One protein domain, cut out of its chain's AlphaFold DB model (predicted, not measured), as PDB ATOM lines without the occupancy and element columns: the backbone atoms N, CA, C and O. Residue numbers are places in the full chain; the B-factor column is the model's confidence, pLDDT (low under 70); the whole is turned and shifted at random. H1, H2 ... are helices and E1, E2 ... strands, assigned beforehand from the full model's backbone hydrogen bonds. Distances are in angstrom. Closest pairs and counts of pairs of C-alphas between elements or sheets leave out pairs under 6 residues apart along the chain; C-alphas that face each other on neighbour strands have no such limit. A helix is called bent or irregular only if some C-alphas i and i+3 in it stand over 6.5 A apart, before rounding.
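This is residues 33 to 180 of the 212 residues of an uncharacterized protein of Pseudomonas sp. WS 5414 (UniProt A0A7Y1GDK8). A twisted wall of six antiparallel strands has one long helix, H2, lying along one of its faces, over the two longest strands E6 and E5; the shorter strands E1, E2 and E3 continue the sheet beyond the helix. The last residues, 173 to 180, stick out as a free tail. The printed part has 148 residues, with three named helices and six named strands in the chain order H1 E1 E2 E3 E4 H2 E5 H3 E6; the sheet runs E1 E2 E3 E4 E6 E5. The class is mixed, helices and strands, and the whole is only just compact, close to loose, with a radius of gyration of the C-alphas of 17.3 A and spans of 50 by 38 by 34 A.

In the sheet, E5 is residues 136 to 147, 34.2 A long, and E6 is residues 158 to 168, 32.6 A, ending at C-alpha 168 at (-34.009, -45.420, 17.243). E4 is residues 85 to 91, 16.8 A; E3 is residues 74 to 79, 15.8 A; E2 is residues 63 to 68, 16.5 A; and E1 is residues 52 to 57, 13.7 A. H2, residues 98 to 122, runs 36.0 A from C-alpha 98 at (-51.552, -60.919, 42.708). H1 is residues 45 to 49, 6.1 A, from C-alpha 45 at (-27.722, -31.144, 39.954). H3, residues 153 to 156, is only just irregular: C-alphas 153 and 156 are 6.8 A apart.

E1, E2, E3 and E4 form a meander, each strand the antiparallel neighbour of the one before. Backbone N and O atoms are within hydrogen-bond range across each of its neighbour pairs: N 52 and O 66 at 2.8 A between E1 and E2, N 65 and O 77 at 2.9 A between E2 and E3, and N 76 and O 89 at 2.8 A between E3 and E4. E4 and E6 are antiparallel at 164 degrees, with N 90 and O 162 2.8 A apart. E6 and the edge strand E5 are antiparallel at 165 degrees, with N 143 and O 161 2.8 A apart. H2 is on the sheet at a height over the sheet of 9.3 A, over E6 and E5, and its line stands at 0 degrees to E5 on the local plane, along the strands. The closest C-alphas of H2 and E5 are those of Asn 120 and Tyr 137, 5.7 A apart. With H2, the sheet makes two layers, helix on one face. E4, H2 and E5 form a split strand-helix-strand unit, two strands running the same way with E6 between them, and its crossover is right-handed. H1 only grazes the sheet, with residues 47 to 48. H3 is only just not on the sheet, with 4 pairs of C-alphas within 10 A, and is apart from H2. Every O i to N i+4 pair is within hydrogen-bond range in H1 and H2; H3 is too short for such a pair.

The two C-alphas farthest apart are those of Gly 127 and Arg 151, 54.1 A. The printed part has no cut, and the link from H2 to E5, 13 residues, is long. The mean pLDDT of the printed part is 86.3, and residues 148 to 155 and 172 to 180 are under 70.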
ATOM      1  N   GLN A  33     -41.669 -37.001  29.368       96.44
ATOM      2  CA  GLN A  33     -41.491 -37.069  30.814       96.44
ATOM      3  C   GLN A  33     -42.188 -38.317  31.359       96.44
ATOM      4  O   GLN A  33     -43.384 -38.511  31.156       96.44
ATOM      5  N   VAL A  34     -41.433 -39.162  32.053       95.44
ATOM      6  CA  VAL A  34     -41.890 -40.436  32.603       95.44
ATOM      7  C   VAL A  34     -41.512 -40.487  34.080       95.44
ATOM      8  O   VAL A  34     -40.343 -40.362  34.436       95.44
ATOM      9  N   TYR A  35     -42.516 -40.636  34.947       93.38
ATOM     10  CA  TYR A  35     -42.354 -40.657  36.410       93.38
ATOM     11  C   TYR A  35     -41.555 -39.463  36.969       93.38
ATOM     12  O   TYR A  35     -40.765 -39.615  37.896       93.38
ATOM     13  N   GLY A  36     -41.744 -38.278  36.382       93.25
ATOM     14  CA  GLY A  36     -41.059 -37.046  36.783       93.25
ATOM     15  C   GLY A  36     -39.712 -36.795  36.100       93.25
ATOM     16  O   GLY A  36     -39.162 -35.717  36.279       93.25
ATOM     17  N   TYR A  37     -39.209 -37.717  35.271       94.94
ATOM     18  CA  TYR A  37     -37.923 -37.567  34.582       94.94
ATOM     19  C   TYR A  37     -38.084 -37.603  33.067       94.94
ATOM     20  O   TYR A  37     -38.750 -38.474  32.511       94.94
ATOM     21  N   THR A  38     -37.453 -36.659  32.377       95.56
ATOM     22  CA  THR A  38     -37.522 -36.570  30.916       95.56
ATOM     23  C   THR A  38     -36.461 -37.444  30.261       95.56
ATOM     24  O   THR A  38     -35.269 -37.308  30.540       95.56
ATOM     25  N   LEU A  39     -36.884 -38.331  29.358       94.62
ATOM     26  CA  LEU A  39     -35.961 -39.169  28.593       94.62
ATOM     27  C   LEU A  39     -35.088 -38.322  27.659       94.62
ATOM     28  O   LEU A  39     -35.555 -37.361  27.050       94.62
ATOM     29  N   ASN A  40     -33.822 -38.711  27.514       92.69
ATOM     30  CA  ASN A  40     -32.810 -37.993  26.738       92.69
ATOM     31  C   ASN A  40     -32.716 -36.508  27.124       92.69
ATOM     32  O   ASN A  40     -32.552 -35.633  26.277       92.69
ATOM     33  N   GLN A  41     -32.831 -36.231  28.421       92.75
ATOM     34  CA  GLN A  41     -32.505 -34.950  29.026       92.75
ATOM     35  C   GLN A  41     -31.428 -35.179  30.087       92.75
ATOM     36  O   GLN A  41     -31.392 -36.215  30.754       92.75
ATOM     37  N   ARG A  42     -30.518 -34.213  30.226       93.50
ATOM     38  CA  ARG A  42     -29.538 -34.222  31.309       93.50
ATOM     39  C   ARG A  42     -30.231 -33.874  32.623       93.50
ATOM     40  O   ARG A  42     -30.935 -32.867  32.671       93.50
ATOM     41  N   LEU A  43     -29.970 -34.654  33.669       92.88
ATOM     42  CA  LEU A  43     -30.431 -34.318  35.014       92.88
ATOM     43  C   LEU A  43     -29.818 -32.999  35.488       92.88
ATOM     44  O   LEU A  43     -28.627 -32.730  35.281       92.88
ATOM     45  N   SER A  44     -30.630 -32.198  36.166       92.12
ATOM     46  CA  SER A  44     -30.133 -31.106  36.991       92.12
ATOM     47  C   SER A  44     -29.324 -31.650  38.173       92.12
ATOM     48  O   SER A  44     -29.407 -32.822  38.551       92.12
ATOM     49  N   THR A  45     -28.515 -30.781  38.777       91.25
ATOM     50  CA  THR A  45     -27.722 -31.144  39.954       91.25
ATOM     51  C   THR A  45     -28.598 -31.581  41.126       91.25
ATOM     52  O   THR A  45     -28.215 -32.499  41.844       91.25
ATOM     53  N   ASP A  46     -29.759 -30.956  41.314       92.81
ATOM     54  CA  ASP A  46     -30.640 -31.261  42.443       92.81
ATOM     55  C   ASP A  46     -31.405 -32.568  42.226       92.81
ATOM     56  O   ASP A  46     -31.460 -33.390  43.139       92.81
ATOM     57  N   GLU A  47     -31.881 -32.827  41.002       92.62
ATOM     58  CA  GLU A  47     -32.446 -34.134  40.638       92.62
ATOM     59  C   GLU A  47     -31.426 -35.250  40.849       92.62
ATOM     60  O   GLU A  47     -31.757 -36.278  41.425       92.62
ATOM     61  N   PHE A  48     -30.170 -35.043  40.440       92.12
ATOM     62  CA  PHE A  48     -29.119 -36.039  40.641       92.12
ATOM     63  C   PHE A  48     -28.808 -36.274  42.126       92.12
ATOM     64  O   PHE A  48     -28.669 -37.421  42.543       92.12
ATOM     65  N   LYS A  49     -28.734 -35.212  42.939       91.31
ATOM     66  CA  LYS A  49     -28.482 -35.313  44.389       91.31
ATOM     67  C   LYS A  49     -29.587 -36.050  45.147       91.31
ATOM     68  O   LYS A  49     -29.311 -36.587  46.215       91.31
ATOM     69  N   ALA A  50     -30.813 -36.053  44.628       90.31
ATOM     70  CA  ALA A  50     -31.921 -36.795  45.221       90.31
ATOM     71  C   ALA A  50     -31.803 -38.316  45.006       90.31
ATOM     72  O   ALA A  50     -32.488 -39.084  45.684       90.31
ATOM     73  N   LEU A  51     -30.953 -38.762  44.077       92.31
ATOM     74  CA  LEU A  51     -30.778 -40.175  43.765       92.31
ATOM     75  C   LEU A  51     -29.722 -40.828  44.658       92.31
ATOM     76  O   LEU A  51     -28.676 -40.257  44.960       92.31
ATOM     77  N   SER A  52     -29.969 -42.084  45.012       89.00
ATOM     78  CA  SER A  52     -28.983 -42.958  45.642       89.00
ATOM     79  C   SER A  52     -28.228 -43.765  44.583       89.00
ATOM     80  O   SER A  52     -28.832 -44.336  43.672       89.00
ATOM     81  N   ASP A  53     -26.899 -43.806  44.683       82.00
ATOM     82  CA  ASP A  53     -26.078 -44.672  43.835       82.00
ATOM     83  C   ASP A  53     -26.305 -46.140  44.222       82.00
ATOM     84  O   ASP A  53     -26.239 -46.511  45.397       82.00
ATOM     85  N   THR A  54     -26.575 -46.984  43.225       81.12
ATOM     86  CA  THR A  54     -26.742 -48.429  43.434       81.12
ATOM     87  C   THR A  54     -25.430 -49.209  43.296       81.12
ATOM     88  O   THR A  54     -25.406 -50.412  43.565       81.12
ATOM     89  N   GLY A  55     -24.352 -48.558  42.842       76.31
ATOM     90  CA  GLY A  55     -23.054 -49.161  42.531       76.31
ATOM     91  C   GLY A  55     -23.077 -50.080  41.306       76.31
ATOM     92  O   GLY A  55     -22.108 -50.796  41.051       76.31
ATOM     93  N   ARG A  56     -24.185 -50.112  40.551       79.56
ATOM     94  CA  ARG A  56     -24.377 -51.023  39.415       79.56
ATOM     95  C   ARG A  56     -24.172 -50.300  38.091       79.56
ATOM     96  O   ARG A  56     -24.774 -49.259  37.833       79.56
ATOM     97  N   GLN A  57     -23.370 -50.912  37.223       82.25
ATOM     98  CA  GLN A  57     -23.246 -50.536  35.817       82.25
ATOM     99  C   GLN A  57     -23.786 -51.656  34.925       82.25
ATOM    100  O   GLN A  57     -23.596 -52.838  35.215       82.25
ATOM    101  N   THR A  58     -24.477 -51.296  33.847       80.19
ATOM    102  CA  THR A  58     -24.916 -52.256  32.826       80.19
ATOM    103  C   THR A  58     -23.756 -52.634  31.902       80.19
ATOM    104  O   THR A  58     -22.778 -51.900  31.774       80.19
ATOM    105  N   MET A  59     -23.901 -53.738  31.161       78.56
ATOM    106  CA  MET A  59     -22.951 -54.116  30.099       78.56
ATOM    107  C   MET A  59     -22.843 -53.057  28.988       78.56
ATOM    108  O   MET A  59     -21.824 -52.968  28.314       78.56
ATOM    109  N   SER A  60     -23.878 -52.229  28.817       74.50
ATOM    110  CA  SER A  60     -23.888 -51.087  27.896       74.50
ATOM    111  C   SER A  60     -23.205 -49.831  28.457       74.50
ATOM    112  O   SER A  60     -23.208 -48.794  27.800       74.50
ATOM    113  N   GLY A  61     -22.616 -49.901  29.656       81.31
ATOM    114  CA  GLY A  61     -21.904 -48.786  30.283       81.31
ATOM    115  C   GLY A  61     -22.811 -47.717  30.898       81.31
ATOM    116  O   GLY A  61     -22.341 -46.604  31.135       81.31
ATOM    117  N   LEU A  62     -24.086 -48.034  31.147       87.44
ATOM    118  CA  LEU A  62     -25.018 -47.151  31.850       87.44
ATOM    119  C   LEU A  62     -24.850 -47.323  33.357       87.44
ATOM    120  O   LEU A  62     -24.759 -48.447  33.852       87.44
ATOM    121  N   SER A  63     -24.847 -46.216  34.089       92.75
ATOM    122  CA  SER A  63     -24.869 -46.219  35.552       92.75
ATOM    123  C   SER A  63     -26.311 -46.238  36.049       92.75
ATOM    124  O   SER A  63     -27.147 -45.497  35.534       92.75
ATOM    125  N   ILE A  64     -26.604 -47.076  37.041       93.69
ATOM    126  CA  ILE A  64     -27.950 -47.209  37.603       93.69
ATOM    127  C   ILE A  64     -28.018 -46.457  38.930       93.69
ATOM    128  O   ILE A  64     -27.295 -46.776  39.875       93.69
ATOM    129  N   TYR A  65     -28.937 -45.506  39.010       94.31
ATOM    130  CA  TYR A  65     -29.258 -44.762  40.223       94.31
ATOM    131  C   TYR A  65     -30.698 -45.042  40.637       94.31
ATOM    132  O   TYR A  65     -31.528 -45.387  39.797       94.31
ATOM    133  N   GLU A  66     -31.003 -44.911  41.921       94.75
ATOM    134  CA  GLU A  66     -32.307 -45.267  42.469       94.75
ATOM    135  C   GLU A  66     -32.866 -44.158  43.356       94.75
ATOM    136  O   GLU A  66     -32.175 -43.632  44.229       94.75
ATOM    137  N   LEU A  67     -34.146 -43.853  43.172       93.56
ATOM    138  CA  LEU A  67     -34.961 -43.112  44.119       93.56
ATOM    139  C   LEU A  67     -35.902 -44.097  44.817       93.56
ATOM    140  O   LEU A  67     -36.651 -44.826  44.159       93.56
ATOM    141  N   LYS A  68     -35.849 -44.131  46.148       89.81
ATOM    142  CA  LYS A  68     -36.690 -45.001  46.975       89.81
ATOM    143  C   LYS A  68     -37.853 -44.210  47.537       89.81
ATOM    144  O   LYS A  68     -37.647 -43.182  48.175       89.81
ATOM    145  N   ASP A  69     -39.049 -44.724  47.316       86.38
ATOM    146  CA  ASP A  69     -40.256 -44.204  47.929       86.38
ATOM    147  C   ASP A  69     -40.440 -44.807  49.339       86.38
ATOM    148  O   ASP A  69     -40.112 -45.987  49.538       86.38
ATOM    149  N   PRO A  70     -40.956 -44.046  50.324       80.88
ATOM    150  CA  PRO A  70     -41.244 -44.561  51.664       80.88
ATOM    151  C   PRO A  70     -42.192 -45.770  51.682       80.88
ATOM    152  O   PRO A  70     -42.068 -46.628  52.554       80.88
ATOM    153  N   GLU A  71     -43.102 -45.875  50.711       82.31
ATOM    154  CA  GLU A  71     -44.053 -46.983  50.556       82.31
ATOM    155  C   GLU A  71     -43.422 -48.214  49.872       82.31
ATOM    156  O   GLU A  71     -44.086 -49.214  49.592       82.31
ATOM    157  N   GLY A  72     -42.114 -48.176  49.595       85.06
ATOM    158  CA  GLY A  72     -41.351 -49.304  49.065       85.06
ATOM    159  C   GLY A  72     -41.399 -49.449  47.543       85.06
ATOM    160  O   GLY A  72     -40.820 -50.406  47.007       85.06
ATOM    161  N   ALA A  73     -42.051 -48.521  46.833       91.31
ATOM    162  CA  ALA A  73     -41.853 -48.340  45.398       91.31
ATOM    163  C   ALA A  73     -40.441 -47.804  45.123       91.31
ATOM    164  O   ALA A  73     -39.811 -47.159  45.962       91.31
ATOM    165  N   ARG A  74     -39.904 -48.109  43.943       93.81
ATOM    166  CA  ARG A  74     -38.559 -47.674  43.558       93.81
ATOM    167  C   ARG A  74     -38.564 -47.175  42.136       93.81
ATOM    168  O   ARG A  74     -39.201 -47.774  41.270       93.81
ATOM    169  N   LEU A  75     -37.796 -46.132  41.887       95.50
ATOM    170  CA  LEU A  75     -37.540 -45.637  40.552       95.50
ATOM    171  C   LEU A  75     -36.057 -45.779  40.249       95.50
ATOM    172  O   LEU A  75     -35.226 -45.203  40.945       95.50
ATOM    173  N   LYS A  76     -35.722 -46.545  39.217       95.62
ATOM    174  CA  LYS A  76     -34.357 -46.678  38.724       95.62
ATOM    175  C   LYS A  76     -34.169 -45.807  37.496       95.62
ATOM    176  O   LYS A  76     -34.955 -45.867  36.550       95.62
ATOM    177  N   LEU A  77     -33.095 -45.034  37.502       96.06
ATOM    178  CA  LEU A  77     -32.653 -44.234  36.376       96.06
ATOM    179  C   LEU A  77     -31.376 -44.838  35.815       96.06
ATOM    180  O   LEU A  77     -30.395 -45.034  36.533       96.06
ATOM    181  N   TYR A  78     -31.396 -45.108  34.517       94.75
ATOM    182  CA  TYR A  78     -30.236 -45.553  33.766       94.75
ATOM    183  C   TYR A  78     -29.642 -44.329  33.090       94.75
ATOM    184  O   TYR A  78     -30.267 -43.729  32.212       94.75
ATOM    185  N   LEU A  79     -28.456 -43.943  33.542       92.94
ATOM    186  CA  LEU A  79     -27.792 -42.726  33.112       92.94
ATOM    187  C   LEU A  79     -26.582 -43.051  32.243       92.94
ATOM    188  O   LEU A  79     -25.763 -43.912  32.572       92.94
ATOM    189  N   GLU A  80     -26.438 -42.309  31.150       89.75
ATOM    190  CA  GLU A  80     -25.183 -42.249  30.403       89.75
ATOM    191  C   GLU A  80     -24.117 -41.469  31.204       89.75
ATOM    192  O   GLU A  80     -24.431 -40.757  32.161       89.75
ATOM    193  N   ARG A  81     -22.841 -41.541  30.793       79.50
ATOM    194  CA  ARG A  81     -21.703 -40.907  31.506       79.50
ATOM    195  C   ARG A  81     -21.883 -39.409  31.793       79.50
ATOM    196  O   ARG A  81     -21.299 -38.887  32.732       79.50
ATOM    197  N   THR A  82     -22.663 -38.709  30.977       84.50
ATOM    198  CA  THR A  82     -22.939 -37.267  31.087       84.50
ATOM    199  C   THR A  82     -24.208 -36.948  31.891       84.50
ATOM    200  O   THR A  82     -24.653 -35.800  31.873       84.50
ATOM    201  N   LEU A  83     -24.766 -37.931  32.610       89.38
ATOM    202  CA  LEU A  83     -26.019 -37.851  33.379       89.38
ATOM    203  C   LEU A  83     -27.265 -37.620  32.513       89.38
ATOM    204  O   LEU A  83     -28.228 -36.988  32.946       89.38
ATOM    205  N   TRP A  84     -27.236 -38.099  31.270       92.50
ATOM    206  CA  TRP A  84     -28.412 -38.116  30.406       92.50
ATOM    207  C   TRP A  84     -29.262 -39.334  30.729       92.50
ATOM    208  O   TRP A  84     -28.737 -40.443  30.832       92.50
ATOM    209  N   VAL A  85     -30.565 -39.115  30.891       93.94
ATOM    210  CA  VAL A  85     -31.520 -40.181  31.198       93.94
ATOM    211  C   VAL A  85     -31.751 -41.029  29.949       93.94
ATOM    212  O   VAL A  85     -32.385 -40.580  28.996       93.94
ATOM    213  N   ASP A  86     -31.245 -42.259  29.945       92.44
ATOM    214  CA  ASP A  86     -31.470 -43.216  28.857       92.44
ATOM    215  C   ASP A  86     -32.791 -43.974  29.042       92.44
ATOM    216  O   ASP A  86     -33.604 -44.087  28.121       92.44
ATOM    217  N   ARG A  87     -33.016 -44.449  30.270       94.56
ATOM    218  CA  ARG A  87     -34.186 -45.234  30.655       94.56
ATOM    219  C   ARG A  87     -34.620 -44.884  32.066       94.56
ATOM    220  O   ARG A  87     -33.788 -44.699  32.955       94.56
ATOM    221  N   VAL A  88     -35.929 -44.877  32.268       96.31
ATOM    222  CA  VAL A  88     -36.554 -44.803  33.589       96.31
ATOM    223  C   VAL A  88     -37.339 -46.090  33.807       96.31
ATOM    224  O   VAL A  88     -38.105 -46.501  32.938       96.31
ATOM    225  N   GLU A  89     -37.142 -46.741  34.948       96.31
ATOM    226  CA  GLU A  89     -37.827 -47.975  35.334       96.31
ATOM    227  C   GLU A  89     -38.473 -47.806  36.705       96.31
ATOM    228  O   GLU A  89     -37.801 -47.525  37.694       96.31
ATOM    229  N   LYS A  90     -39.782 -48.019  36.776       95.81
ATOM    230  CA  LYS A  90     -40.528 -48.107  38.026       95.81
ATOM    231  C   LYS A  90     -40.610 -49.563  38.452       95.81
ATOM    232  O   LYS A  90     -41.115 -50.400  37.709       95.81
ATOM    233  N   VAL A  91     -40.170 -49.844  39.670       94.38
ATOM    234  CA  VAL A  91     -40.486 -51.073  40.397       94.38
ATOM    235  C   VAL A  91     -41.603 -50.732  41.373       94.38
ATOM    236  O   VAL A  91     -41.456 -49.829  42.199       94.38
ATOM    237  N   SER A  92     -42.722 -51.440  41.275       94.44
ATOM    238  CA  SER A  92     -43.890 -51.159  42.104       94.44
ATOM    239  C   SER A  92     -43.603 -51.315  43.599       94.44
ATOM    240  O   SER A  92     -42.676 -52.032  43.994       94.44
ATOM    241  N   ALA A  93     -44.440 -50.699  44.436       92.56
ATOM    242  CA  ALA A  93     -44.567 -51.085  45.838       92.56
ATOM    243  C   ALA A  93     -44.929 -52.586  45.949       92.56
ATOM    244  O   ALA A  93     -45.413 -53.176  44.973       92.56
ATOM    245  N   PRO A  94     -44.642 -53.240  47.087       91.62
ATOM    246  CA  PRO A  94     -44.971 -54.647  47.279       91.62
ATOM    247  C   PRO A  94     -46.486 -54.852  47.427       91.62
ATOM    248  O   PRO A  94     -47.129 -54.218  48.260       91.62
ATOM    249  N   PHE A  95     -47.047 -55.800  46.677       92.44
ATOM    250  CA  PHE A  95     -48.443 -56.225  46.800       92.44
ATOM    251  C   PHE A  95     -48.541 -57.581  47.500       92.44
ATOM    252  O   PHE A  95     -47.736 -58.484  47.264       92.44
ATOM    253  N   LYS A  96     -49.553 -57.750  48.355       91.62
ATOM    254  CA  LYS A  96     -49.833 -59.038  49.017       91.62
ATOM    255  C   LYS A  96     -50.605 -60.001  48.117       91.62
ATOM    256  O   LYS A  96     -50.425 -61.208  48.233       91.62
ATOM    257  N   VAL A  97     -51.458 -59.457  47.253       93.00
ATOM    258  CA  VAL A  97     -52.366 -60.202  46.379       93.00
ATOM    259  C   VAL A  97     -51.984 -59.933  44.928       93.00
ATOM    260  O   VAL A  97     -51.727 -58.790  44.550       93.00
ATOM    261  N   GLU A  98     -51.941 -60.989  44.120       93.81
ATOM    262  CA  GLU A  98     -51.552 -60.919  42.708       93.81
ATOM    263  C   GLU A  98     -52.509 -60.060  41.881       93.81
ATOM    264  O   GLU A  98     -52.062 -59.173  41.166       93.81
ATOM    265  N   SER A  99     -53.821 -60.235  42.057       95.81
ATOM    266  CA  SER A  99     -54.833 -59.461  41.326       95.81
ATOM    267  C   SER A  99     -54.728 -57.956  41.574       95.81
ATOM    268  O   SER A  99     -54.932 -57.161  40.661       95.81
ATOM    269  N   ASP A 100     -54.383 -57.544  42.796       96.50
ATOM    270  CA  ASP A 100     -54.191 -56.128  43.125       96.50
ATOM    271  C   ASP A 100     -52.958 -55.570  42.408       96.50
ATOM    272  O   ASP A 100     -52.993 -54.459  41.876       96.50
ATOM    273  N   CYS A 101     -51.887 -56.370  42.335       95.69
ATOM    274  CA  CYS A 101     -50.702 -56.040  41.552       95.69
ATOM    275  C   CYS A 101     -51.045 -55.904  40.063       95.69
ATOM    276  O   CYS A 101     -50.634 -54.933  39.431       95.69
ATOM    277  N   GLU A 102     -51.793 -56.853  39.496       97.38
ATOM    278  CA  GLU A 102     -52.156 -56.856  38.076       97.38
ATOM    279  C   GLU A 102     -53.045 -55.669  37.706       97.38
ATOM    280  O   GLU A 102     -52.829 -55.030  36.674       97.38
ATOM    281  N   ASN A 103     -54.007 -55.330  38.566       97.50
ATOM    282  CA  ASN A 103     -54.857 -54.158  38.381       97.50
ATOM    283  C   ASN A 103     -54.028 -52.867  38.406       97.50
ATOM    284  O   ASN A 103     -54.138 -52.049  37.492       97.50
ATOM    285  N   ALA A 104     -53.130 -52.720  39.387       97.00
ATOM    286  CA  ALA A 104     -52.228 -51.574  39.453       97.00
ATOM    287  C   ALA A 104     -51.286 -51.506  38.238       97.00
ATOM    288  O   ALA A 104     -51.061 -50.429  37.679       97.00
ATOM    289  N   LEU A 105     -50.763 -52.652  37.789       96.75
ATOM    290  CA  LEU A 105     -49.940 -52.742  36.588       96.75
ATOM    291  C   LEU A 105     -50.721 -52.293  35.349       96.75
ATOM    292  O   LEU A 105     -50.179 -51.548  34.535       96.75
ATOM    293  N   LYS A 106     -51.973 -52.727  35.192       96.69
ATOM    294  CA  LYS A 106     -52.824 -52.356  34.055       96.69
ATOM    295  C   LYS A 106     -53.042 -50.845  33.989       96.69
ATOM    296  O   LYS A 106     -52.843 -50.252  32.927       96.69
ATOM    297  N   ASP A 107     -53.388 -50.231  35.116       96.38
ATOM    298  CA  ASP A 107     -53.624 -48.787  35.198       96.38
ATOM    299  C   ASP A 107     -52.355 -47.990  34.873       96.38
ATOM    300  O   ASP A 107     -52.377 -47.043  34.081       96.38
ATOM    301  N   GLU A 108     -51.217 -48.402  35.430       95.88
ATOM    302  CA  GLU A 108     -49.934 -47.736  35.198       95.88
ATOM    303  C   GLU A 108     -49.418 -47.953  33.773       95.88
ATOM    304  O   GLU A 108     -48.889 -47.026  33.158       95.88
ATOM    305  N   THR A 109     -49.644 -49.138  33.206       96.25
ATOM    306  CA  THR A 109     -49.338 -49.431  31.801       96.25
ATOM    307  C   THR A 109     -50.146 -48.528  30.879       96.25
ATOM    308  O   THR A 109     -49.578 -47.952  29.957       96.25
ATOM    309  N   ALA A 110     -51.443 -48.340  31.142       95.75
ATOM    310  CA  ALA A 110     -52.290 -47.461  30.340       95.75
ATOM    311  C   ALA A 110     -51.824 -45.994  30.401       95.75
ATOM    312  O   ALA A 110     -51.738 -45.324  29.369       95.75
ATOM    313  N   ARG A 111     -51.457 -45.503  31.594       95.69
ATOM    314  CA  ARG A 111     -50.904 -44.147  31.777       95.69
ATOM    315  C   ARG A 111     -49.588 -43.958  31.026       95.69
ATOM    316  O   ARG A 111     -49.419 -42.961  30.314       95.69
ATOM    317  N   LEU A 112     -48.665 -44.914  31.150       95.62
ATOM    318  CA  LEU A 112     -47.386 -44.851  30.448       95.62
ATOM    319  C   LEU A 112     -47.582 -44.925  28.931       95.62
ATOM    320  O   LEU A 112     -47.006 -44.121  28.196       95.62
ATOM    321  N   GLN A 113     -48.444 -45.829  28.468       96.25
ATOM    322  CA  GLN A 113     -48.752 -45.987  27.054       96.25
ATOM    323  C   GLN A 113     -49.355 -44.710  26.470       96.25
ATOM    324  O   GLN A 113     -48.956 -44.313  25.380       96.25
ATOM    325  N   SER A 114     -50.253 -44.031  27.191       96.38
ATOM    326  CA  SER A 114     -50.797 -42.734  26.764       96.38
ATOM    327  C   SER A 114     -49.696 -41.683  26.604       96.38
ATOM    328  O   SER A 114     -49.631 -41.000  25.584       96.38
ATOM    329  N   THR A 115     -48.791 -41.590  27.581       96.38
ATOM    330  CA  THR A 115     -47.660 -40.645  27.565       96.38
ATOM    331  C   THR A 115     -46.727 -40.904  26.375       96.38
ATOM    332  O   THR A 115     -46.329 -39.989  25.651       96.38
ATOM    333  N   ILE A 116     -46.404 -42.176  26.135       95.56
ATOM    334  CA  ILE A 116     -45.573 -42.609  25.008       95.56
ATOM    335  C   ILE A 116     -46.282 -42.375  23.674       95.56
ATOM    336  O   ILE A 116     -45.648 -41.927  22.719       95.56
ATOM    337  N   ALA A 117     -47.581 -42.662  23.590       95.00
ATOM    338  CA  ALA A 117     -48.370 -42.477  22.379       95.00
ATOM    339  C   ALA A 117     -48.436 -41.001  21.976       95.00
ATOM    340  O   ALA A 117     -48.224 -40.702  20.804       95.00
ATOM    341  N   GLU A 118     -48.635 -40.086  22.927       95.38
ATOM    342  CA  GLU A 118     -48.627 -38.639  22.676       95.38
ATOM    343  C   GLU A 118     -47.266 -38.153  22.153       95.38
ATOM    344  O   GLU A 118     -47.178 -37.355  21.214       95.38
ATOM    345  N   PHE A 119     -46.166 -38.635  22.735       94.94
ATOM    346  CA  PHE A 119     -44.839 -38.335  22.203       94.94
ATOM    347  C   PHE A 119     -44.664 -38.894  20.787       94.94
ATOM    348  O   PHE A 119     -44.288 -38.160  19.873       94.94
ATOM    349  N   ASN A 120     -44.988 -40.170  20.584       94.19
ATOM    350  CA  ASN A 120     -44.819 -40.844  19.302       94.19
ATOM    351  C   ASN A 120     -45.724 -40.272  18.205       94.19
ATOM    352  O   ASN A 120     -45.313 -40.273  17.048       94.19
ATOM    353  N   SER A 121     -46.911 -39.749  18.530       92.56
ATOM    354  CA  SER A 121     -47.783 -39.084  17.556       92.56
ATOM    355  C   SER A 121     -47.202 -37.753  17.085       92.56
ATOM    356  O   SER A 121     -47.370 -37.398  15.925       92.56
ATOM    357  N   ARG A 122     -46.473 -37.033  17.950       91.56
ATOM    358  CA  ARG A 122     -45.729 -35.822  17.557       91.56
ATOM    359  C   ARG A 122     -44.517 -36.128  16.681       91.56
ATOM    360  O   ARG A 122     -44.127 -35.287  15.883       91.56
ATOM    361  N   GLN A 123     -43.942 -37.321  16.826       88.62
ATOM    362  CA  GLN A 123     -42.859 -37.818  15.971       88.62
ATOM    363  C   GLN A 123     -43.374 -38.562  14.727       88.62
ATOM    364  O   GLN A 123     -42.580 -39.016  13.905       88.62
ATOM    365  N   ALA A 124     -44.693 -38.735  14.588       86.50
ATOM    366  CA  ALA A 124     -45.262 -39.512  13.500       86.50
ATOM    367  C   ALA A 124     -45.059 -38.806  12.160       86.50
ATOM    368  O   ALA A 124     -45.177 -37.586  12.031       86.50
ATOM    369  N   ARG A 125     -44.784 -39.603  11.129       85.69
ATOM    370  CA  ARG A 125     -44.618 -39.093   9.772       85.69
ATOM    371  C   ARG A 125     -45.971 -38.658   9.191       85.69
ATOM    372  O   ARG A 125     -47.006 -39.230   9.551       85.69
ATOM    373  N   PRO A 126     -45.982 -37.690   8.256       84.75
ATOM    374  CA  PRO A 126     -47.204 -37.254   7.587       84.75
ATOM    375  C   PRO A 126     -48.003 -38.424   7.004       84.75
ATOM    376  O   PRO A 126     -47.435 -39.367   6.453       84.75
ATOM    377  N   GLY A 127     -49.330 -38.357   7.135       80.81
ATOM    378  CA  GLY A 127     -50.239 -39.369   6.592       80.81
ATOM    379  C   GLY A 127     -50.170 -40.740   7.276       80.81
ATOM    380  O   GLY A 127     -50.662 -41.707   6.706       80.81
ATOM    381  N   GLY A 128     -49.557 -40.848   8.463       81.88
ATOM    382  CA  GLY A 128     -49.437 -42.124   9.179       81.88
ATOM    383  C   GLY A 128     -48.443 -43.093   8.537       81.88
ATOM    384  O   GLY A 128     -48.539 -44.300   8.751       81.88
ATOM    385  N   ALA A 129     -47.504 -42.579   7.734       86.56
ATOM    386  CA  ALA A 129     -46.468 -43.401   7.127       86.56
ATOM    387  C   ALA A 129     -45.640 -44.135   8.207       86.56
ATOM    388  O   ALA A 129     -45.383 -43.567   9.276       86.56
ATOM    389  N   PRO A 130     -45.204 -45.382   7.943       86.62
ATOM    390  CA  PRO A 130     -44.416 -46.157   8.894       86.62
ATOM    391  C   PRO A 130     -43.084 -45.466   9.211       86.62
ATOM    392  O   PRO A 130     -42.558 -44.699   8.398       86.62
ATOM    393  N   ARG A 131     -42.531 -45.769  10.391       86.31
ATOM    394  CA  ARG A 131     -41.204 -45.291  10.807       86.31
ATOM    395  C   ARG A 131     -40.131 -45.764   9.821       86.31
ATOM    396  O   ARG A 131     -40.241 -46.843   9.241       86.31
ATOM    397  N   GLN A 132     -39.099 -44.953   9.629       86.44
ATOM    398  CA  GLN A 132     -37.909 -45.278   8.845       86.44
ATOM    399  C   GLN A 132     -36.677 -45.339   9.736       86.44
ATOM    400  O   GLN A 132     -36.647 -44.754  10.812       86.44
ATOM    401  N   VAL A 133     -35.635 -46.008   9.246       85.50
ATOM    402  CA  VAL A 133     -34.340 -46.101   9.924       85.50
ATOM    403  C   VAL A 133     -33.835 -44.715  10.326       85.50
ATOM    404  O   VAL A 133     -33.730 -43.823   9.486       85.50
ATOM    405  N   GLY A 134     -33.496 -44.559  11.603       83.00
ATOM    406  CA  GLY A 134     -33.079 -43.292  12.198       83.00
ATOM    407  C   GLY A 134     -34.204 -42.521  12.896       83.00
ATOM    408  O   GLY A 134     -33.892 -41.638  13.694       83.00
ATOM    409  N   ASP A 135     -35.476 -42.862  12.661       87.06
ATOM    410  CA  ASP A 135     -36.602 -42.241  13.365       87.06
ATOM    411  C   ASP A 135     -36.538 -42.592  14.861       87.06
ATOM    412  O   ASP A 135     -36.294 -43.738  15.242       87.06
ATOM    413  N   ILE A 136     -36.760 -41.602  15.725       88.69
ATOM    414  CA  ILE A 136     -36.764 -41.790  17.179       88.69
ATOM    415  C   ILE A 136     -38.190 -41.990  17.668       88.69
ATOM    416  O   ILE A 136     -39.101 -41.247  17.306       88.69
ATOM    417  N   TYR A 137     -38.366 -42.959  18.557       91.56
ATOM    418  CA  TYR A 137     -39.625 -43.210  19.236       91.56
ATOM    419  C   TYR A 137     -39.385 -43.576  20.698       91.56
ATOM    420  O   TYR A 137     -38.312 -44.039  21.077       91.56
ATOM    421  N   ALA A 138     -40.390 -43.362  21.536       94.12
ATOM    422  CA  ALA A 138     -40.403 -43.890  22.889       94.12
ATOM    423  C   ALA A 138     -41.008 -45.299  22.884       94.12
ATOM    424  O   ALA A 138     -42.011 -45.557  22.210       94.12
ATOM    425  N   SER A 139     -40.397 -46.199  23.643       92.94
ATOM    426  CA  SER A 139     -40.841 -47.573  23.849       92.94
ATOM    427  C   SER A 139     -41.008 -47.853  25.337       92.94
ATOM    428  O   SER A 139     -40.393 -47.191  26.177       92.94
ATOM    429  N   GLN A 140     -41.851 -48.834  25.655       93.75
ATOM    430  CA  GLN A 140     -41.987 -49.364  27.006       93.75
ATOM    431  C   GLN A 140     -41.634 -50.844  27.046       93.75
ATOM    432  O   GLN A 140     -41.800 -51.559  26.059       93.75
ATOM    433  N   SER A 141     -41.201 -51.297  28.215       92.94
ATOM    434  CA  SER A 141     -41.072 -52.714  28.536       92.94
ATOM    435  C   SER A 141     -41.670 -52.979  29.906       92.94
ATOM    436  O   SER A 141     -41.597 -52.135  30.806       92.94
ATOM    437  N   THR A 142     -42.258 -54.158  30.055       92.38
ATOM    438  CA  THR A 142     -43.030 -54.542  31.229       92.38
ATOM    439  C   THR A 142     -42.595 -55.922  31.690       92.38
ATOM    440  O   THR A 142     -42.599 -56.876  30.915       92.38
ATOM    441  N   THR A 143     -42.265 -56.029  32.972       93.19
ATOM    442  CA  THR A 143     -42.198 -57.307  33.676       93.19
ATOM    443  C   THR A 143     -43.519 -57.477  34.421       93.19
ATOM    444  O   THR A 143     -43.871 -56.587  35.205       93.19
ATOM    445  N   PRO A 144     -44.262 -58.573  34.181       93.38
ATOM    446  CA  PRO A 144     -45.543 -58.802  34.834       93.38
ATOM    447  C   PRO A 144     -45.381 -58.936  36.350       93.38
ATOM    448  O   PRO A 144     -44.268 -59.052  36.876       93.38
ATOM    449  N   CYS A 145     -46.512 -58.936  37.048       92.81
ATOM    450  CA  CYS A 145     -46.551 -59.199  38.477       92.81
ATOM    451  C   CYS A 145     -45.917 -60.550  38.776       92.81
ATOM    452  O   CYS A 145     -46.406 -61.598  38.377       92.81
ATOM    453  N   THR A 146     -44.779 -60.510  39.457       89.88
ATOM    454  CA  THR A 146     -44.037 -61.709  39.826       89.88
ATOM    455  C   THR A 146     -43.656 -61.635  41.288       89.88
ATOM    456  O   THR A 146     -43.347 -60.573  41.839       89.88
ATOM    457  N   ARG A 147     -43.677 -62.797  41.931       86.94
ATOM    458  CA  ARG A 147     -43.176 -62.963  43.287       86.94
ATOM    459  C   ARG A 147     -41.680 -63.236  43.211       86.94
ATOM    460  O   ARG A 147     -41.269 -64.298  42.745       86.94
ATOM    461  N   LYS A 148     -40.841 -62.288  43.632       69.06
ATOM    462  CA  LYS A 148     -39.388 -62.515  43.650       69.06
ATOM    463  C   LYS A 148     -39.008 -63.315  44.892       69.06
ATOM    464  O   LYS A 148     -39.041 -62.779  45.991       69.06
ATOM    465  N   GLY A 149     -38.612 -64.576  44.717       56.81
ATOM    466  CA  GLY A 149     -38.032 -65.376  45.800       56.81
ATOM    467  C   GLY A 149     -36.739 -64.748  46.348       56.81
ATOM    468  O   GLY A 149     -35.938 -64.201  45.590       56.81
ATOM    469  N   GLY A 150     -36.538 -64.807  47.666       58.34
ATOM    470  CA  GLY A 150     -35.427 -64.163  48.379       58.34
ATOM    471  C   GLY A 150     -35.522 -64.344  49.903       58.34
ATOM    472  O   GLY A 150     -36.471 -64.952  50.392       58.34
ATOM    473  N   ARG A 151     -34.530 -63.847  50.658       50.91
ATOM    474  CA  ARG A 151     -34.480 -63.947  52.137       50.91
ATOM    475  C   ARG A 151     -35.107 -62.761  52.885       50.91
ATOM    476  O   ARG A 151     -35.259 -62.848  54.098       50.91
ATOM    477  N   ASP A 152     -35.467 -61.688  52.188       54.75
ATOM    478  CA  ASP A 152     -36.002 -60.472  52.811       54.75
ATOM    479  C   ASP A 152     -37.524 -60.548  53.008       54.75
ATOM    480  O   ASP A 152     -38.208 -61.321  52.338       54.75
ATOM    481  N   ALA A 153     -38.080 -59.710  53.892       54.28
ATOM    482  CA  ALA A 153     -39.526 -59.626  54.150       54.28
ATOM    483  C   ALA A 153     -40.367 -59.365  52.875       54.28
ATOM    484  O   ALA A 153     -41.528 -59.768  52.797       54.28
ATOM    485  N   ASP A 154     -39.753 -58.777  51.845       57.38
ATOM    486  CA  ASP A 154     -40.355 -58.504  50.536       57.38
ATOM    487  C   ASP A 154     -40.392 -59.714  49.592       57.38
ATOM    488  O   ASP A 154     -41.081 -59.672  48.568       57.38
ATOM    489  N   ALA A 155     -39.701 -60.809  49.920       62.72
ATOM    490  CA  ALA A 155     -39.586 -61.995  49.068       62.72
ATOM    491  C   ALA A 155     -40.907 -62.753  48.856       62.72
ATOM    492  O   ALA A 155     -41.016 -63.649  48.019       62.72
ATOM    493  N   GLN A 156     -41.919 -62.416  49.652       71.88
ATOM    494  CA  GLN A 156     -43.249 -63.010  49.594       71.88
ATOM    495  C   GLN A 156     -44.271 -62.089  48.910       71.88
ATOM    496  O   GLN A 156     -45.443 -62.459  48.834       71.88
ATOM    497  N   SER A 157     -43.854 -60.924  48.403       87.81
ATOM    498  CA  SER A 157     -44.730 -59.940  47.758       87.81
ATOM    499  C   SER A 157     -44.661 -59.994  46.231       87.81
ATOM    500  O   SER A 157     -43.635 -60.356  45.650       87.81
ATOM    501  N   TYR A 158     -45.763 -59.621  45.587       92.00
ATOM    502  CA  TYR A 158     -45.840 -59.416  44.147       92.00
ATOM    503  C   TYR A 158     -45.354 -58.016  43.795       92.00
ATOM    504  O   TYR A 158     -45.712 -57.037  44.455       92.00
ATOM    505  N   ARG A 159     -44.544 -57.919  42.742       93.12
ATOM    506  CA  ARG A 159     -44.119 -56.643  42.166       93.12
ATOM    507  C   ARG A 159     -44.136 -56.730  40.649       93.12
ATOM    508  O   ARG A 159     -43.829 -57.781  40.088       93.12
ATOM    509  N   TYR A 160     -44.441 -55.613  40.009       94.31
ATOM    510  CA  TYR A 160     -44.227 -55.430  38.578       94.31
ATOM    511  C   TYR A 160     -43.089 -54.439  38.339       94.31
ATOM    512  O   TYR A 160     -42.745 -53.626  39.207       94.31
ATOM    513  N   GLU A 161     -42.514 -54.498  37.143       95.50
ATOM    514  CA  GLU A 161     -41.537 -53.514  36.680       95.50
ATOM    515  C   GLU A 161     -42.026 -52.924  35.362       95.50
ATOM    516  O   GLU A 161     -42.430 -53.654  34.457       95.50
ATOM    517  N   LEU A 162     -42.017 -51.599  35.253       96.00
ATOM    518  CA  LEU A 162     -42.465 -50.886  34.065       96.00
ATOM    519  C   LEU A 162     -41.423 -49.837  33.697       96.00
ATOM    520  O   LEU A 162     -41.106 -48.957  34.497       96.00
ATOM    521  N   SER A 163     -40.882 -49.932  32.490       95.75
ATOM    522  CA  SER A 163     -39.797 -49.071  32.027       95.75
ATOM    523  C   SER A 163     -40.145 -48.358  30.735       95.75
ATOM    524  O   SER A 163     -40.946 -48.852  29.943       95.75
ATOM    525  N   ALA A 164     -39.516 -47.205  30.528       96.62
ATOM    526  CA  ALA A 164     -39.575 -46.449  29.289       96.62
ATOM    527  C   ALA A 164     -38.179 -45.986  28.872       96.62
ATOM    528  O   ALA A 164     -37.360 -45.604  29.713       96.62
ATOM    529  N   SER A 165     -37.929 -45.996  27.568       94.56
ATOM    530  CA  SER A 165     -36.687 -45.514  26.961       94.56
ATOM    531  C   SER A 165     -36.956 -44.928  25.583       94.56
ATOM    532  O   SER A 165     -37.970 -45.240  24.955       94.56
ATOM    533  N   LEU A 166     -36.036 -44.100  25.088       91.62
ATOM    534  CA  LEU A 166     -36.017 -43.775  23.665       91.62
ATOM    535  C   LEU A 166     -35.327 -44.889  22.886       91.62
ATOM    536  O   LEU A 166     -34.362 -45.502  23.334       91.62
ATOM    537  N   SER A 167     -35.836 -45.140  21.695       86.19
ATOM    538  CA  SER A 167     -35.315 -46.101  20.743       86.19
ATOM    539  C   SER A 167     -35.184 -45.415  19.392       86.19
ATOM    540  O   SER A 167     -35.955 -44.517  19.055       86.19
ATOM    541  N   THR A 168     -34.187 -45.840  18.629       85.62
ATOM    542  CA  THR A 168     -34.009 -45.420  17.243       85.62
ATOM    543  C   THR A 168     -34.417 -46.586  16.365       85.62
ATOM    544  O   THR A 168     -33.959 -47.707  16.584       85.62
ATOM    545  N   GLU A 169     -35.276 -46.332  15.386       83.81
ATOM    546  CA  GLU A 169     -35.645 -47.315  14.378       83.81
ATOM    547  C   GLU A 169     -34.378 -47.767  13.648       83.81
ATOM    548  O   GLU A 169     -33.620 -46.957  13.107       83.81
ATOM    549  N   THR A 170     -34.113 -49.066  13.667       80.19
ATOM    550  CA  THR A 170     -32.956 -49.658  12.999       80.19
ATOM    551  C   THR A 170     -33.397 -50.322  11.704       80.19
ATOM    552  O   THR A 170     -34.560 -50.676  11.526       80.19
ATOM    553  N   ALA A 171     -32.473 -50.475  10.754       73.38
ATOM    554  CA  ALA A 171     -32.767 -51.272   9.569       73.38
ATOM    555  C   ALA A 171     -33.170 -52.687  10.010       73.38
ATOM    556  O   ALA A 171     -32.522 -53.223  10.917       73.38
ATOM    557  N   PRO A 172     -34.185 -53.308   9.376       67.12
ATOM    558  CA  PRO A 172     -34.528 -54.688   9.669       67.12
ATOM    559  C   PRO A 172     -33.259 -55.523   9.527       67.12
ATOM    560  O   PRO A 172     -32.595 -55.511   8.484       67.12
ATOM    561  N   VAL A 173     -32.878 -56.192  10.614       55.91
ATOM    562  CA  VAL A 173     -31.722 -57.080  10.612       55.91
ATOM    563  C   VAL A 173     -32.005 -58.115   9.532       55.91
ATOM    564  O   VAL A 173     -32.997 -58.834   9.630       55.91
ATOM    565  N   LYS A 174     -31.181 -58.164   8.471       44.09
ATOM    566  CA  LYS A 174     -31.312 -59.186   7.422       44.09
ATOM    567  C   LYS A 174     -31.498 -60.533   8.125       44.09
ATOM    568  O   LYS A 174     -30.639 -60.908   8.925       44.09
ATOM    569  N   HIS A 175     -32.612 -61.208   7.842       42.53
ATOM    570  CA  HIS A 175     -33.186 -62.341   8.586       42.53
ATOM    571  C   HIS A 175     -32.260 -63.553   8.850       42.53
ATOM    572  O   HIS A 175     -32.697 -64.528   9.433       42.53
ATOM    573  N   GLY A 176     -30.971 -63.521   8.504       41.94
ATOM    574  CA  GLY A 176     -30.033 -64.618   8.762       41.94
ATOM    575  C   GLY A 176     -29.319 -64.603  10.122       41.94
ATOM    576  O   GLY A 176     -28.824 -65.651  10.532       41.94
ATOM    577  N   LEU A 177     -29.221 -63.458  10.821       40.78
ATOM    578  CA  LEU A 177     -28.482 -63.376  12.101       40.78
ATOM    579  C   LEU A 177     -29.378 -63.298  13.347       40.78
ATOM    580  O   LEU A 177     -29.088 -63.986  14.321       40.78
ATOM    581  N   SER A 178     -30.460 -62.510  13.328       38.94
ATOM    582  CA  SER A 178     -31.344 -62.353  14.502       38.94
ATOM    583  C   SER A 178     -32.101 -63.639  14.827       38.94
ATOM    584  O   SER A 178     -32.168 -64.045  15.982       38.94
ATOM    585  N   GLU A 179     -32.564 -64.346  13.793       36.00
ATOM    586  CA  GLU A 179     -33.310 -65.599  13.927       36.00
ATOM    587  C   GLU A 179     -32.450 -66.711  14.553       36.00
ATOM    588  O   GLU A 179     -32.951 -67.544  15.300       36.00
ATOM    589  N   LYS A 180     -31.123 -66.677  14.345       41.06
ATOM    590  CA  LYS A 180     -30.171 -67.590  14.998       41.06
ATOM    591  C   LYS A 180     -29.883 -67.228  16.453       41.06
ATOM    592  O   LYS A 180     -29.616 -68.135  17.232       41.06
TER     593      LYS A 180